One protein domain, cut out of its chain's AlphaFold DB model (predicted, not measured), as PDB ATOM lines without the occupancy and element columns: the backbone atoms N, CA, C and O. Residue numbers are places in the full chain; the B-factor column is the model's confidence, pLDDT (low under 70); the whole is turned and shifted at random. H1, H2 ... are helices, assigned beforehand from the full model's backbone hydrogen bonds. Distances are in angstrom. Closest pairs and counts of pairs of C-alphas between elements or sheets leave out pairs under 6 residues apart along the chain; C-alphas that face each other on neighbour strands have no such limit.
ATOM      1  N   SER A 262      49.205  56.821  36.239       75.12
ATOM      2  CA  SER A 262      48.504  56.131  35.144       75.12
ATOM      3  C   SER A 262      48.801  54.629  35.074       75.12
ATOM      4  O   SER A 262      47.867  53.850  34.886       75.12
ATOM      5  N   LYS A 263      50.065  54.225  35.262       74.56
ATOM      6  CA  LYS A 263      50.491  52.819  35.236       74.56
ATOM      7  C   LYS A 263      49.887  52.041  36.408       74.56
ATOM      8  O   LYS A 263      49.154  51.082  36.182       74.56
ATOM      9  N   ASP A 264      50.089  52.529  37.629       75.50
ATOM     10  CA  ASP A 264      49.577  51.902  38.850       75.50
ATOM     11  C   ASP A 264      48.045  51.854  38.840       75.50
ATOM     12  O   ASP A 264      47.439  50.897  39.310       75.50
ATOM     13  N   ARG A 265      47.387  52.870  38.264       77.88
ATOM     14  CA  ARG A 265      45.929  52.888  38.099       77.88
ATOM     15  C   ARG A 265      45.451  51.797  37.151       77.88
ATOM     16  O   ARG A 265      44.438  51.169  37.448       77.88
ATOM     17  N   PHE A 266      46.118  51.609  36.013       79.81
ATOM     18  CA  PHE A 266      45.761  50.561  35.059       79.81
ATOM     19  C   PHE A 266      45.888  49.182  35.709       79.81
ATOM     20  O   PHE A 266      44.937  48.406  35.686       79.81
ATOM     21  N   GLU A 267      47.024  48.910  36.350       76.94
ATOM     22  CA  GLU A 267      47.280  47.647  37.050       76.94
ATOM     23  C   GLU A 267      46.270  47.424  38.185       76.94
ATOM     24  O   GLU A 267      45.646  46.366  38.267       76.94
ATOM     25  N   TRP A 268      46.000  48.457  38.989       74.69
ATOM     26  CA  TRP A 268      44.999  48.409  40.055       74.69
ATOM     27  C   TRP A 268      43.581  48.141  39.536       74.69
ATOM     28  O   TRP A 268      42.813  47.414  40.167       74.69
ATOM     29  N   LEU A 269      43.199  48.724  38.399       74.94
ATOM     30  CA  LEU A 269      41.893  48.473  37.789       74.94
ATOM     31  C   LEU A 269      41.806  47.061  37.200       74.94
ATOM     32  O   LEU A 269      40.776  46.406  37.369       74.94
ATOM     33  N   MET A 270      42.875  46.568  36.570       81.06
ATOM     34  CA  MET A 270      42.923  45.199  36.052       81.06
ATOM     35  C   MET A 270      42.903  44.146  37.169       81.06
ATOM     36  O   MET A 270      42.256  43.117  36.993       81.06
ATOM     37  N   ASP A 271      43.483  44.420  38.347       73.88
ATOM     38  CA  ASP A 271      43.288  43.607  39.567       73.88
ATOM     39  C   ASP A 271      41.795  43.451  39.891       73.88
ATOM     40  O   ASP A 271      41.308  42.345  40.143       73.88
ATOM     41  N   ARG A 272      41.032  44.548  39.836       75.56
ATOM     42  CA  ARG A 272      39.589  44.518  40.115       75.56
ATOM     43  C   ARG A 272      38.815  43.748  39.061       75.56
ATOM     44  O   ARG A 272      37.904  43.011  39.439       75.56
ATOM     45  N   VAL A 273      39.179  43.898  37.788       77.50
ATOM     46  CA  VAL A 273      38.595  43.126  36.684       77.50
ATOM     47  C   VAL A 273      38.860  41.638  36.888       77.50
ATOM     48  O   VAL A 273      37.902  40.880  36.954       77.50
ATOM     49  N   SER A 274      40.114  41.229  37.103       77.31
ATOM     50  CA  SER A 274      40.488  39.823  37.318       77.31
ATOM     51  C   SER A 274      39.696  39.183  38.462       77.31
ATOM     52  O   SER A 274      39.046  38.149  38.287       77.31
ATOM     53  N   ARG A 275      39.663  39.842  39.632       74.25
ATOM     54  CA  ARG A 275      38.897  39.363  40.793       74.25
ATOM     55  C   ARG A 275      37.404  39.291  40.502       74.25
ATOM     56  O   ARG A 275      36.745  38.355  40.954       74.25
ATOM     57  N   PHE A 276      36.855  40.292  39.810       77.38
ATOM     58  CA  PHE A 276      35.443  40.307  39.460       77.38
ATOM     59  C   PHE A 276      35.107  39.165  38.507       77.38
ATOM     60  O   PHE A 276      34.203  38.399  38.824       77.38
ATOM     61  N   SER A 277      35.872  38.991  37.428       80.44
ATOM     62  CA  SER A 277      35.708  37.890  36.482       80.44
ATOM     63  C   SER A 277      35.754  36.545  37.196       80.44
ATOM     64  O   SER A 277      34.833  35.757  37.032       80.44
ATOM     65  N   ALA A 278      36.742  36.312  38.070       80.00
ATOM     66  CA  ALA A 278      36.859  35.059  38.827       80.00
ATOM     67  C   ALA A 278      35.700  34.830  39.811       80.00
ATOM     68  O   ALA A 278      35.287  33.698  40.056       80.00
ATOM     69  N   THR A 279      35.176  35.904  40.406       77.38
ATOM     70  CA  THR A 279      34.047  35.837  41.346       77.38
ATOM     71  C   THR A 279      32.730  35.600  40.611       77.38
ATOM     72  O   THR A 279      31.904  34.818  41.086       77.38
ATOM     73  N   HIS A 280      32.532  36.281  39.481       82.19
ATOM     74  CA  HIS A 280      31.316  36.227  38.675       82.19
ATOM     75  C   HIS A 280      31.200  34.901  37.928       82.19
ATOM     76  O   HIS A 280      30.127  34.307  37.908       82.19
ATOM     77  N   SER A 281      32.320  34.390  37.414       85.19
ATOM     78  CA  SER A 281      32.379  33.075  36.786       85.19
ATOM     79  C   SER A 281      32.283  31.914  37.768       85.19
ATOM     80  O   SER A 281      32.110  30.786  37.335       85.19
ATOM     81  N   ARG A 282      32.381  32.169  39.080       86.94
ATOM     82  CA  ARG A 282      32.499  31.162  40.151       86.94
ATOM     83  C   ARG A 282      33.841  30.434  40.219       86.94
ATOM     84  O   ARG A 282      34.004  29.635  41.135       86.94
ATOM     85  N   LEU A 283      34.829  30.745  39.374       84.69
ATOM     86  CA  LEU A 283      36.169  30.144  39.481       84.69
ATOM     87  C   LEU A 283      36.740  30.299  40.894       84.69
ATOM     88  O   LEU A 283      37.148  29.320  41.509       84.69
ATOM     89  N   LEU A 284      36.679  31.507  41.458       83.31
ATOM     90  CA  LEU A 284      37.156  31.764  42.819       83.31
ATOM     91  C   LEU A 284      36.442  30.899  43.869       83.31
ATOM     92  O   LEU A 284      37.070  30.442  44.822       83.31
ATOM     93  N   ASP A 285      35.137  30.678  43.710       85.69
ATOM     94  CA  ASP A 285      34.379  29.852  44.651       85.69
ATOM     95  C   ASP A 285      34.891  28.421  44.630       85.69
ATOM     96  O   ASP A 285      35.089  27.820  45.676       85.69
ATOM     97  N   LEU A 286      35.182  27.900  43.446       87.62
ATOM     98  CA  LEU A 286      35.688  26.548  43.291       87.62
ATOM     99  C   LEU A 286      37.086  26.381  43.905       87.62
ATOM    100  O   LEU A 286      37.327  25.396  44.601       87.62
ATOM    101  N   PHE A 287      37.965  27.377  43.761       84.69
ATOM    102  CA  PHE A 287      39.253  27.410  44.465       84.69
ATOM    103  C   PHE A 287      39.093  27.446  45.993       84.69
ATOM    104  O   PHE A 287      39.863  26.809  46.709       84.69
ATOM    105  N   LEU A 288      38.069  28.129  46.517       85.44
ATOM    106  CA  LEU A 288      37.769  28.154  47.957       85.44
ATOM    107  C   LEU A 288      37.298  26.796  48.506       85.44
ATOM    108  O   LEU A 288      37.347  26.584  49.721       85.44
ATOM    109  N   LEU A 289      36.850  25.881  47.644       90.12
ATOM    110  CA  LEU A 289      36.463  24.518  48.024       90.12
ATOM    111  C   LEU A 289      37.638  23.536  48.026       90.12
ATOM    112  O   LEU A 289      37.491  22.416  48.517       90.12
ATOM    113  N   ALA A 290      38.788  23.937  47.492       88.69
ATOM    114  CA  ALA A 290      40.019  23.162  47.515       88.69
ATOM    115  C   ALA A 290      40.795  23.394  48.822       88.69
ATOM    116  O   ALA A 290      40.560  24.387  49.519       88.69
ATOM    117  N   PRO A 291      41.752  22.515  49.174       87.69
ATOM    118  CA  PRO A 291      42.585  22.673  50.363       87.69
ATOM    119  C   PRO A 291      43.662  23.767  50.221       87.69
ATOM    120  O   PRO A 291      44.710  23.693  50.858       87.69
ATOM    121  N   PHE A 292      43.403  24.802  49.420       82.81
ATOM    122  CA  PHE A 292      44.281  25.953  49.255       82.81
ATOM    123  C   PHE A 292      44.067  26.973  50.366       82.81
ATOM    124  O   PHE A 292      42.936  27.218  50.811       82.81
ATOM    125  N   THR A 293      45.152  27.609  50.803       77.44
ATOM    126  CA  THR A 293      45.042  28.726  51.736       77.44
ATOM    127  C   THR A 293      44.506  29.966  51.013       77.44
ATOM    128  O   THR A 293      44.660  30.130  49.806       77.44
ATOM    129  N   ILE A 294      43.895  30.896  51.744       72.38
ATOM    130  CA  ILE A 294      43.446  32.198  51.240       72.38
ATOM    131  C   ILE A 294      44.631  32.961  50.639       72.38
ATOM    132  O   ILE A 294      44.438  33.719  49.692       72.38
ATOM    133  N   LYS A 295      45.843  32.746  51.169       70.88
ATOM    134  CA  LYS A 295      47.081  33.298  50.619       70.88
ATOM    135  C   LYS A 295      47.356  32.729  49.224       70.88
ATOM    136  O   LYS A 295      47.580  33.501  48.301       70.88
ATOM    137  N   ASP A 296      47.251  31.415  49.048       71.69
ATOM    138  CA  ASP A 296      47.472  30.753  47.753       71.69
ATOM    139  C   ASP A 296      46.413  31.167  46.728       71.69
ATOM    140  O   ASP A 296      46.734  31.522  45.598       71.69
ATOM    141  N   ILE A 297      45.146  31.223  47.145       70.38
ATOM    142  CA  ILE A 297      44.038  31.698  46.307       70.38
ATOM    143  C   ILE A 297      44.247  33.168  45.916       70.38
ATOM    144  O   ILE A 297      43.932  33.572  44.799       70.38
ATOM    145  N   TYR A 298      44.781  33.985  46.827       64.75
ATOM    146  CA  TYR A 298      45.146  35.362  46.525       64.75
ATOM    147  C   TYR A 298      46.230  35.416  45.453       64.75
ATOM    148  O   TYR A 298      46.021  36.114  44.472       64.75
ATOM    149  N   TYR A 299      47.321  34.658  45.595       62.25
ATOM    150  CA  TYR A 299      48.388  34.609  44.591       62.25
ATOM    151  C   TYR A 299      47.903  34.095  43.233       62.25
ATOM    152  O   TYR A 299      48.251  34.661  42.199       62.25
ATOM    153  N   PHE A 300      47.033  33.080  43.223       61.59
ATOM    154  CA  PHE A 300      46.391  32.594  42.001       61.59
ATOM    155  C   PHE A 300      45.638  33.718  41.275       61.59
ATOM    156  O   PHE A 300      45.725  33.870  40.054       61.59
ATOM    157  N   LEU A 301      44.915  34.542  42.039       56.50
ATOM    158  CA  LEU A 301      44.189  35.679  41.495       56.50
ATOM    159  C   LEU A 301      45.108  36.864  41.149       56.50
ATOM    160  O   LEU A 301      44.707  37.689  40.321       56.50
ATOM    161  N   LEU A 302      46.249  37.018  41.840       53.53
ATOM    162  CA  LEU A 302      46.958  38.289  41.997       53.53
ATOM    163  C   LEU A 302      48.464  38.144  42.148       53.53
ATOM    164  O   LEU A 302      48.991  37.606  43.117       53.53
ATOM    165  N   ASP A 303      49.125  38.798  41.214       45.66
ATOM    166  CA  ASP A 303      50.526  39.158  41.244       45.66
ATOM    167  C   ASP A 303      50.855  39.991  42.501       45.66
ATOM    168  O   ASP A 303      50.442  41.148  42.624       45.66
ATOM    169  N   THR A 304      51.584  39.415  43.453       41.50
ATOM    170  CA  THR A 304      52.409  40.204  44.373       41.50
ATOM    171  C   THR A 304      53.760  39.530  44.458       41.50
ATOM    172  O   THR A 304      53.883  38.469  45.071       41.50
ATOM    173  N   ASP A 305      54.733  40.161  43.814       41.09
ATOM    174  CA  ASP A 305      56.157  39.904  43.960       41.09
ATOM    175  C   ASP A 305      56.510  39.842  45.457       41.09
ATOM    176  O   ASP A 305      56.359  40.833  46.171       41.09
ATOM    177  N   GLU A 306      56.843  38.644  45.942       39.72
ATOM    178  CA  GLU A 306      57.937  38.353  46.880       39.72
ATOM    179  C   GLU A 306      57.905  36.860  47.274       39.72
ATOM    180  O   GLU A 306      56.995  36.387  47.963       39.72
ATOM    181  N   ASN A 307      58.978  36.163  46.882       37.09
ATOM    182  CA  ASN A 307      59.458  34.854  47.355       37.09
ATOM    183  C   ASN A 307      58.768  33.581  46.815       37.09
ATOM    184  O   ASN A 307      57.960  32.931  47.471       37.09
ATOM    185  N   ASP A 308      59.168  33.199  45.602       44.03
ATOM    186  CA  ASP A 308      60.004  32.011  45.341       44.03
ATOM    187  C   ASP A 308      59.670  30.672  46.042       44.03
ATOM    188  O   ASP A 308      60.543  30.027  46.617       44.03
ATOM    189  N   LEU A 309      58.424  30.184  45.952       31.31
ATOM    190  CA  LEU A 309      58.186  28.741  46.163       31.31
ATOM    191  C   LEU A 309      57.158  28.060  45.242       31.31
ATOM    192  O   LEU A 309      56.992  26.849  45.337       31.31
ATOM    193  N   PHE A 310      56.508  28.777  44.320       34.81
ATOM    194  CA  PHE A 310      55.595  28.172  43.335       34.81
ATOM    195  C   PHE A 310      55.694  28.864  41.967       34.81
ATOM    196  O   PHE A 310      54.745  29.463  41.468       34.81
ATOM    197  N   SER A 311      56.859  28.744  41.326       34.78
ATOM    198  CA  SER A 311      57.147  29.215  39.958       34.78
ATOM    199  C   SER A 311      56.415  28.443  38.840       34.78
ATOM    200  O   SER A 311      56.806  28.502  37.678       34.78
ATOM    201  N   THR A 312      55.328  27.736  39.158       34.41
ATOM    202  CA  THR A 312      54.481  27.014  38.188       34.41
ATOM    203  C   THR A 312      53.098  27.642  38.002       34.41
ATOM    204  O   THR A 312      52.427  27.333  37.022       34.41
ATOM    205  N   LEU A 313      52.695  28.581  38.865       36.88
ATOM    206  CA  LEU A 313      51.449  29.338  38.729       36.88
ATOM    207  C   LEU A 313      51.765  30.760  38.272       36.88
ATOM    208  O   LEU A 313      51.733  31.713  39.048       36.88
ATOM    209  N   PHE A 314      52.059  30.921  36.983       47.47
ATOM    210  CA  PHE A 314      51.843  32.224  36.367       47.47
ATOM    211  C   PHE A 314      50.364  32.591  36.586       47.47
ATOM    212  O   PHE A 314      49.482  31.882  36.101       47.47
ATOM    213  N   SER A 315      50.095  33.650  37.352       64.00
ATOM    214  CA  SER A 315      48.738  34.013  37.767       64.00
ATOM    215  C   SER A 315      47.812  34.136  36.553       64.00
ATOM    216  O   SER A 315      48.132  34.811  35.566       64.00
ATOM    217  N   LEU A 316      46.653  33.469  36.614       70.31
ATOM    218  CA  LEU A 316      45.678  33.428  35.518       70.31
ATOM    219  C   LEU A 316      45.365  34.848  35.022       70.31
ATOM    220  O   LEU A 316      45.401  35.115  33.825       70.31
ATOM    221  N   GLY A 317      45.172  35.791  35.951       70.19
ATOM    222  CA  GLY A 317      44.935  37.198  35.630       70.19
ATOM    223  C   GLY A 317      46.083  37.871  34.866       70.19
ATOM    224  O   GLY A 317      45.818  38.611  33.919       70.19
ATOM    225  N   THR A 318      47.347  37.610  35.222       71.12
ATOM    226  CA  THR A 318      48.508  38.190  34.524       71.12
ATOM    227  C   THR A 318      48.701  37.563  33.146       71.12
ATOM    228  O   THR A 318      48.973  38.287  32.189       71.12
ATOM    229  N   ASN A 319      48.519  36.249  33.005       76.62
ATOM    230  CA  ASN A 319      48.610  35.567  31.708       76.62
ATOM    231  C   ASN A 319      47.517  36.004  30.737       76.62
ATOM    232  O   ASN A 319      47.785  36.271  29.562       76.62
ATOM    233  N   VAL A 320      46.296  36.139  31.245       80.88
ATOM    234  CA  VAL A 320      45.169  36.644  30.470       80.88
ATOM    235  C   VAL A 320      45.404  38.108  30.095       80.88
ATOM    236  O   VAL A 320      45.260  38.468  28.930       80.88
ATOM    237  N   LEU A 321      45.880  38.944  31.026       81.81
ATOM    238  CA  LEU A 321      46.232  40.335  30.730       81.81
ATOM    239  C   LEU A 321      47.343  40.457  29.677       81.81
ATOM    240  O   LEU A 321      47.267  41.349  28.830       81.81
ATOM    241  N   LYS A 322      48.374  39.601  29.729       82.06
ATOM    242  CA  LYS A 322      49.420  39.527  28.695       82.06
ATOM    243  C   LYS A 322      48.799  39.198  27.339       82.06
ATOM    244  O   LYS A 322      48.961  39.981  26.414       82.06
ATOM    245  N   SER A 323      47.963  38.163  27.279       81.88
ATOM    246  CA  SER A 323      47.257  37.777  26.049       81.88
ATOM    247  C   SER A 323      46.396  38.911  25.480       81.88
ATOM    248  O   SER A 323      46.408  39.148  24.279       81.88
ATOM    249  N   CYS A 324      45.710  39.690  26.327       81.56
ATOM    250  CA  CYS A 324      44.950  40.859  25.871       81.56
ATOM    251  C   CYS A 324      45.832  41.983  25.290       81.56
ATOM    252  O   CYS A 324      45.353  42.794  24.495       81.56
ATOM    253  N   LYS A 325      47.098  42.104  25.717       81.81
ATOM    254  CA  LYS A 325      48.030  43.128  25.210       81.81
ATOM    255  C   LYS A 325      48.594  42.776  23.834       81.81
ATOM    256  O   LYS A 325      48.906  43.708  23.095       81.81
ATOM    257  N   ASP A 326      48.644  41.493  23.487       77.62
ATOM    258  CA  ASP A 326      49.243  40.982  22.247       77.62
ATOM    259  C   ASP A 326      48.375  41.223  20.984       77.62
ATOM    260  O   ASP A 326      48.777  40.867  19.884       77.62
ATOM    261  N   GLN A 327      47.230  41.912  21.124       64.56
ATOM    262  CA  GLN A 327      46.334  42.376  20.044       64.56
ATOM    263  C   GLN A 327      45.837  41.279  19.083       64.56
ATOM    264  O   GLN A 327      45.947  41.404  17.865       64.56
ATOM    265  N   GLU A 328      45.216  40.241  19.639       68.81
ATOM    266  CA  GLU A 328      44.411  39.259  18.898       68.81
ATOM    267  C   GLU A 328      42.963  39.767  18.691       68.81
ATOM    268  O   GLU A 328      42.513  40.686  19.386       68.81
ATOM    269  N   ASP A 329      42.221  39.188  17.738       86.00
ATOM    270  CA  ASP A 329      40.773  39.408  17.640       86.00
ATOM    271  C   ASP A 329      40.039  38.832  18.868       86.00
ATOM    272  O   ASP A 329      40.546  37.946  19.560       86.00
ATOM    273  N   ASP A 330      38.836  39.345  19.154       83.62
ATOM    274  CA  ASP A 330      38.105  39.017  20.385       83.62
ATOM    275  C   ASP A 330      37.796  37.522  20.537       83.62
ATOM    276  O   ASP A 330      37.815  37.013  21.656       83.62
ATOM    277  N   GLU A 331      37.505  36.817  19.441       89.06
ATOM    278  CA  GLU A 331      37.116  35.406  19.486       89.06
ATOM    279  C   GLU A 331      38.339  34.506  19.696       89.06
ATOM    280  O   GLU A 331      38.292  33.574  20.504       89.06
ATOM    281  N   THR A 332      39.463  34.819  19.048       89.25
ATOM    282  CA  THR A 332      40.745  34.144  19.305       89.25
ATOM    283  C   THR A 332      41.201  34.364  20.747       89.25
ATOM    284  O   THR A 332      41.512  33.398  21.451       89.25
ATOM    285  N   LEU A 333      41.141  35.609  21.231       88.88
ATOM    286  CA  LEU A 333      41.470  35.947  22.613       88.88
ATOM    287  C   LEU A 333      40.565  35.199  23.601       88.88
ATOM    288  O   LEU A 333      41.043  34.649  24.591       88.88
ATOM    289  N   ARG A 334      39.257  35.144  23.327       91.75
ATOM    290  CA  ARG A 334      38.283  34.431  24.159       91.75
ATOM    291  C   ARG A 334      38.625  32.948  24.284       91.75
ATOM    292  O   ARG A 334      38.683  32.446  25.405       91.75
ATOM    293  N   ARG A 335      38.901  32.263  23.169       91.94
ATOM    294  CA  ARG A 335      39.300  30.842  23.169       91.94
ATOM    295  C   ARG A 335      40.588  30.610  23.945       91.94
ATOM    296  O   ARG A 335      40.629  29.736  24.800       91.94
ATOM    297  N   LYS A 336      41.594  31.456  23.732       90.56
ATOM    298  CA  LYS A 336      42.870  31.383  24.451       90.56
ATOM    299  C   LYS A 336      42.689  31.524  25.963       90.56
ATOM    300  O   LYS A 336      43.317  30.798  26.727       90.56
ATOM    301  N   ILE A 337      41.814  32.429  26.409       90.62
ATOM    302  CA  ILE A 337      41.495  32.581  27.836       90.62
ATOM    303  C   ILE A 337      40.776  31.340  28.372       90.62
ATOM    304  O   ILE A 337      41.116  30.886  29.461       90.62
ATOM    305  N   ILE A 338      39.821  30.782  27.623       91.81
ATOM    306  CA  ILE A 338      39.139  29.533  27.998       91.81
ATOM    307  C   ILE A 338      40.160  28.400  28.165       91.81
ATOM    308  O   ILE A 338      40.184  27.764  29.215       91.81
ATOM    309  N   ASP A 339      41.076  28.227  27.210       89.69
ATOM    310  CA  ASP A 339      42.133  27.210  27.277       89.69
ATOM    311  C   ASP A 339      43.078  27.425  28.477       89.69
ATOM    312  O   ASP A 339      43.525  26.469  29.121       89.69
ATOM    313  N   MET A 340      43.376  28.683  28.825       88.25
ATOM    314  CA  MET A 340      44.153  29.019  30.026       88.25
ATOM    315  C   MET A 340      43.408  28.638  31.309       88.25
ATOM    316  O   MET A 340      44.002  28.048  32.207       88.25
ATOM    317  N   VAL A 341      42.110  28.939  31.395       87.06
ATOM    318  CA  VAL A 341      41.281  28.543  32.541       87.06
ATOM    319  C   VAL A 341      41.228  27.021  32.658       87.06
ATOM    320  O   VAL A 341      41.466  26.493  33.741       87.06
ATOM    321  N   ASP A 342      40.982  26.313  31.558       86.12
ATOM    322  CA  ASP A 342      40.887  24.854  31.526       86.12
ATOM    323  C   ASP A 342      42.208  24.169  31.889       86.12
ATOM    324  O   ASP A 342      42.216  23.163  32.604       86.12
ATOM    325  N   SER A 343      43.340  24.695  31.415       82.56
ATOM    326  CA  SER A 343      44.664  24.147  31.731       82.56
ATOM    327  C   SER A 343      45.036  24.352  33.200       82.56
ATOM    328  O   SER A 343      45.402  23.373  33.851       82.56
ATOM    329  N   SER A 344      44.848  25.559  33.749       74.56
ATOM    330  CA  SER A 344      45.016  25.818  35.189       74.56
ATOM    331  C   SER A 344      44.042  24.991  36.036       74.56
ATOM    332  O   SER A 344      44.391  24.471  37.093       74.56
ATOM    333  N   TRP A 345      42.810  24.801  35.563       73.50
ATOM    334  CA  TRP A 345      41.834  23.964  36.252       73.50
ATOM    335  C   TRP A 345      42.278  22.500  36.331       73.50
ATOM    336  O   TRP A 345      42.189  21.859  37.386       73.50
ATOM    337  N   ARG A 346      42.741  21.949  35.199       63.81
ATOM    338  CA  ARG A 346      43.171  20.550  35.079       63.81
ATOM    339  C   ARG A 346      44.366  20.227  35.968       63.81
ATOM    340  O   ARG A 346      44.443  19.078  36.404       63.81
ATOM    341  N   SER A 347      45.260  21.185  36.217       71.00
ATOM    342  CA  SER A 347      46.400  20.990  37.114       71.00
ATOM    343  C   SER A 347      45.999  21.056  38.587       71.00
ATOM    344  O   SER A 347      46.406  20.187  39.350       71.00
ATOM    345  N   ASP A 348      45.159  22.021  38.978       71.31
ATOM    346  CA  ASP A 348      45.067  22.411  40.393       71.31
ATOM    347  C   ASP A 348      43.838  21.844  41.119       71.31
ATOM    348  O   ASP A 348      43.900  21.504  42.300       71.31
ATOM    349  N   LEU A 349      42.690  21.737  40.441       74.56
ATOM    350  CA  LEU A 349      41.407  21.405  41.087       74.56
ATOM    351  C   LEU A 349      40.916  19.988  40.792       74.56
ATOM    352  O   LEU A 349      40.124  19.427  41.560       74.56
ATOM    353  N   LYS A 350      41.442  19.373  39.729       77.00
ATOM    354  CA  LYS A 350      41.143  17.985  39.362       77.00
ATOM    355  C   LYS A 350      41.552  16.996  40.455       77.00
ATOM    356  O   LYS A 350      40.802  16.060  40.725       77.00
ATOM    357  N   GLU A 351      42.690  17.224  41.114       82.88
ATOM    358  CA  GLU A 351      43.186  16.383  42.216       82.88
ATOM    359  C   GLU A 351      42.174  16.281  43.372       82.88
ATOM    360  O   GLU A 351      42.016  15.234  43.998       82.88
ATOM    361  N   TYR A 352      41.409  17.350  43.602       86.50
ATOM    362  CA  TYR A 352      40.463  17.452  44.711       86.50
ATOM    363  C   TYR A 352      39.025  17.071  44.340       86.50
ATOM    364  O   TYR A 352      38.112  17.262  45.151       86.50
ATOM    365  N   ASN A 353      38.814  16.503  43.145       88.25
ATOM    366  CA  ASN A 353      37.510  16.099  42.604       88.25
ATOM    367  C   ASN A 353      36.473  17.234  42.541       88.25
ATOM    368  O   ASN A 353      35.264  16.982  42.621       88.25
ATOM    369  N   ILE A 354      36.937  18.477  42.414       88.81
ATOM    370  CA  ILE A 354      36.080  19.645  42.214       88.81
ATOM    371  C   ILE A 354      35.828  19.750  40.700       88.81
ATOM    372  O   ILE A 354      36.790  19.707  39.931       88.81
ATOM    373  N   PRO A 355      34.564  19.811  40.238       89.75
ATOM    374  CA  PRO A 355      34.244  19.938  38.820       89.75
ATOM    375  C   PRO A 355      34.302  21.398  38.370       89.75
ATOM    376  O   PRO A 355      33.882  22.291  39.111       89.75
ATOM    377  N   LEU A 356      34.791  21.637  37.150       89.25
ATOM    378  CA  LEU A 356      34.609  22.932  36.505       89.25
ATOM    379  C   LEU A 356      33.133  23.029  36.129       89.25
ATOM    380  O   LEU A 356      32.605  22.135  35.466       89.25
ATOM    381  N   LEU A 357      32.451  24.062  36.616       90.69
ATOM    382  CA  LEU A 357      31.037  24.257  36.312       90.69
ATOM    383  C   LEU A 357      30.874  24.667  34.844       90.69
ATOM    384  O   LEU A 357      31.715  25.376  34.293       90.69
ATOM    385  N   GLU A 358      29.781  24.238  34.221       90.25
ATOM    386  CA  GLU A 358      29.460  24.609  32.842       90.25
ATOM    387  C   GLU A 358      29.375  26.138  32.690       90.25
ATOM    388  O   GLU A 358      28.809  26.826  33.544       90.25
ATOM    389  N   GLY A 359      29.973  26.682  31.626       90.25
ATOM    390  CA  GLY A 359      29.974  28.122  31.344       90.25
ATOM    391  C   GLY A 359      30.937  28.952  32.204       90.25
ATOM    392  O   GLY A 359      30.969  30.181  32.084       90.25
ATOM    393  N   CYS A 360      31.695  28.326  33.109       90.50
ATOM    394  CA  CYS A 360      32.587  29.006  34.045       90.50
ATOM    395  C   CYS A 360      33.764  29.685  33.320       90.50
ATOM    396  O   CYS A 360      34.020  30.876  33.526       90.50
ATOM    397  N   ALA A 361      34.450  28.969  32.428       91.12
ATOM    398  CA  ALA A 361      35.575  29.513  31.667       91.12
ATOM    399  C   ALA A 361      35.122  30.616  30.695       91.12
ATOM    400  O   ALA A 361      35.742  31.678  30.618       91.12
ATOM    401  N   GLU A 362      33.984  30.412  30.034       93.75
ATOM    402  CA  GLU A 362      33.357  31.357  29.116       93.75
ATOM    403  C   GLU A 362      32.978  32.654  29.831       93.75
ATOM    404  O   GLU A 362      33.389  33.738  29.419       93.75
ATOM    405  N   THR A 363      32.270  32.547  30.962       91.44
ATOM    406  CA  THR A 363      31.867  33.714  31.760       91.44
ATOM    407  C   THR A 363      33.087  34.499  32.236       91.44
ATOM    408  O   THR A 363      33.061  35.734  32.262       91.44
ATOM    409  N   TYR A 364      34.166  33.804  32.614       90.19
ATOM    410  CA  TYR A 364      35.416  34.453  32.999       90.19
ATOM    411  C   TYR A 364      36.020  35.235  31.829       90.19
ATOM    412  O   TYR A 364      36.317  36.422  31.994       90.19
ATOM    413  N   ALA A 365      36.163  34.594  30.665       91.06
ATOM    414  CA  ALA A 365      36.729  35.195  29.462       91.06
ATOM    415  C   ALA A 365      35.939  36.436  29.025       91.06
ATOM    416  O   ALA A 365      36.514  37.521  28.910       91.06
ATOM    417  N   ASP A 366      34.619  36.309  28.895       90.12
ATOM    418  CA  ASP A 366      33.733  37.386  28.447       90.12
ATOM    419  C   ASP A 366      33.806  38.594  29.393       90.12
ATOM    420  O   ASP A 366      33.976  39.743  28.971       90.12
ATOM    421  N   THR A 367      33.760  38.333  30.704       86.25
ATOM    422  CA  THR A 367      33.819  39.385  31.727       86.25
ATOM    423  C   THR A 367      35.188  40.062  31.769       86.25
ATOM    424  O   THR A 367      35.273  41.283  31.930       86.25
ATOM    425  N   PHE A 368      36.271  39.291  31.616       87.25
ATOM    426  CA  PHE A 368      37.627  39.832  31.630       87.25
ATOM    427  C   PHE A 368      37.883  40.715  30.408       87.25
ATOM    428  O   PHE A 368      38.371  41.835  30.569       87.25
ATOM    429  N   ILE A 369      37.516  40.258  29.206       87.88
ATOM    430  CA  ILE A 369      37.672  41.027  27.962       87.88
ATOM    431  C   ILE A 369      36.880  42.337  28.046       87.88
ATOM    432  O   ILE A 369      37.426  43.408  27.763       87.88
ATOM    433  N   ALA A 370      35.619  42.280  28.490       84.00
ATOM    434  CA  ALA A 370      34.788  43.468  28.683       84.00
ATOM    435  C   ALA A 370      35.430  44.458  29.673       84.00
ATOM    436  O   ALA A 370      35.555  45.652  29.383       84.00
ATOM    437  N   GLY A 371      35.907  43.958  30.816       83.19
ATOM    438  CA  GLY A 371      36.616  44.763  31.808       83.19
ATOM    439  C   GLY A 371      37.912  45.374  31.270       83.19
ATOM    440  O   GLY A 371      38.157  46.559  31.485       83.19
ATOM    441  N   TYR A 372      38.714  44.619  30.519       85.69
ATOM    442  CA  TYR A 372      39.946  45.109  29.898       85.69
ATOM    443  C   TYR A 372      39.675  46.254  28.912       85.69
ATOM    444  O   TYR A 372      40.317  47.307  28.994       85.69
ATOM    445  N   LYS A 373      38.693  46.087  28.015       83.88
ATOM    446  CA  LYS A 373      38.279  47.128  27.057       83.88
ATOM    447  C   LYS A 373      37.855  48.405  27.771       83.88
ATOM    448  O   LYS A 373      38.291  49.498  27.402       83.88
ATOM    449  N   LEU A 374      37.069  48.255  28.835       79.94
ATOM    450  CA  LEU A 374      36.633  49.368  29.661       79.94
ATOM    451  C   LEU A 374      37.811  50.087  30.314       79.94
ATOM    452  O   LEU A 374      37.939  51.297  30.147       79.94
ATOM    453  N   VAL A 375      38.693  49.367  31.013       79.19
ATOM    454  CA  VAL A 375      39.865  49.959  31.676       79.19
ATOM    455  C   VAL A 375      40.724  50.714  30.664       79.19
ATOM    456  O   VAL A 375      41.029  51.884  30.883       79.19
ATOM    457  N   LYS A 376      41.017  50.106  29.509       81.88
ATOM    458  CA  LYS A 376      41.777  50.739  28.423       81.88
ATOM    459  C   LYS A 376      41.123  52.033  27.923       81.88
ATOM    460  O   LYS A 376      41.840  52.964  27.570       81.88
ATOM    461  N   SER A 377      39.792  52.116  27.901       77.25
ATOM    462  CA  SER A 377      39.071  53.325  27.475       77.25
ATOM    463  C   SER A 377      39.182  54.495  28.464       77.25
ATOM    464  O   SER A 377      39.173  55.644  28.033       77.25
ATOM    465  N   ILE A 378      39.327  54.222  29.769       74.94
ATOM    466  CA  ILE A 378      39.353  55.245  30.835       74.94
ATOM    467  C   ILE A 378      40.762  55.582  31.349       74.94
ATOM    468  O   ILE A 378      40.916  56.512  32.145       74.94
ATOM    469  N   THR A 379      41.782  54.812  30.957       72.12
ATOM    470  CA  THR A 379      43.191  55.050  31.325       72.12
ATOM    471  C   THR A 379      44.069  55.534  30.171       72.12
ATOM    472  O   THR A 379      45.257  55.759  30.399       72.12
ATOM    473  N   ARG A 380      43.520  55.653  28.956       64.19
ATOM    474  CA  ARG A 380      44.116  56.453  27.874       64.19
ATOM    475  C   ARG A 380      44.056  57.929  28.248       64.19
ATOM    476  O   ARG A 380      45.058  58.621  27.974       64.19
TER     477      ARG A 380
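Overview. This is residues 262 to 380 of the 380 residues of an uncharacterized protein of Staphylothermus hellenicus (strain DSM 12710 / JCM 10830 / BK20S6-10-b1 / P8) (UniProt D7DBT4). Two long helices, H1 and H6, lie side by side running opposite ways, and the helical hairpin of H4 and H5 crosses this pair, packing mainly through H5 on the first part of H6. The short hairpin of H2 and H3 sits by the last part of H1. The printed part has 119 residues with six named helices, H1 to H6 in chain order, and no named strand: all helix. It is compact, with a radius of gyration of the C-alphas of 13.9 A and spans of 42 by 33 by 21 A.

Along the chain. Find C-alpha 262 at (48.504, 56.131, 35.144); from there H1 runs 26.5 A to residue 280. Next come H2, residues 283 to 288, H3, residues 294 to 301, and H4, residues 316 to 325. H5, residues 330 to 348, is 26.9 A long. H6, residues 360 to 379, runs 28.3 A to C-alpha 379 at (43.191, 55.050, 31.325).

Arrangement. Look first at Ser 277 and Tyr 364, the closest C-alphas of H1 and H6, 4.9 A apart; these helices touch at a shallow tilt of 23 degrees, opposite ways. H6 touches H5 with residues 361 to 369 alone, at a steep tilt of 55 degrees; the closest C-alphas, of Ile 338 and Ala 361, are 5.1 A apart. H4 and H5 form a hairpin at 21 degrees, closest at C-alphas 320 and 337, 6.1 A apart. H2 and H3 form another, at 18 degrees, closest at C-alphas 287 and 297, 6.7 A apart. H3 touches H4, with C-alphas 301 and 317 closest at 6.1 A. H1 and H5 are apart. In H1 to H6 every O i to N i+4 pair is within hydrogen-bond range.

Size, cuts and confidence. The farthest C-alphas, of Asn 353 and Arg 380, are 43.5 A apart. The printed part has no cut. The links H3 to H4 and H5 to H6 are long. Look for pLDDT under 70 at residues 298 to 315, 327 to 328, 346 and 380.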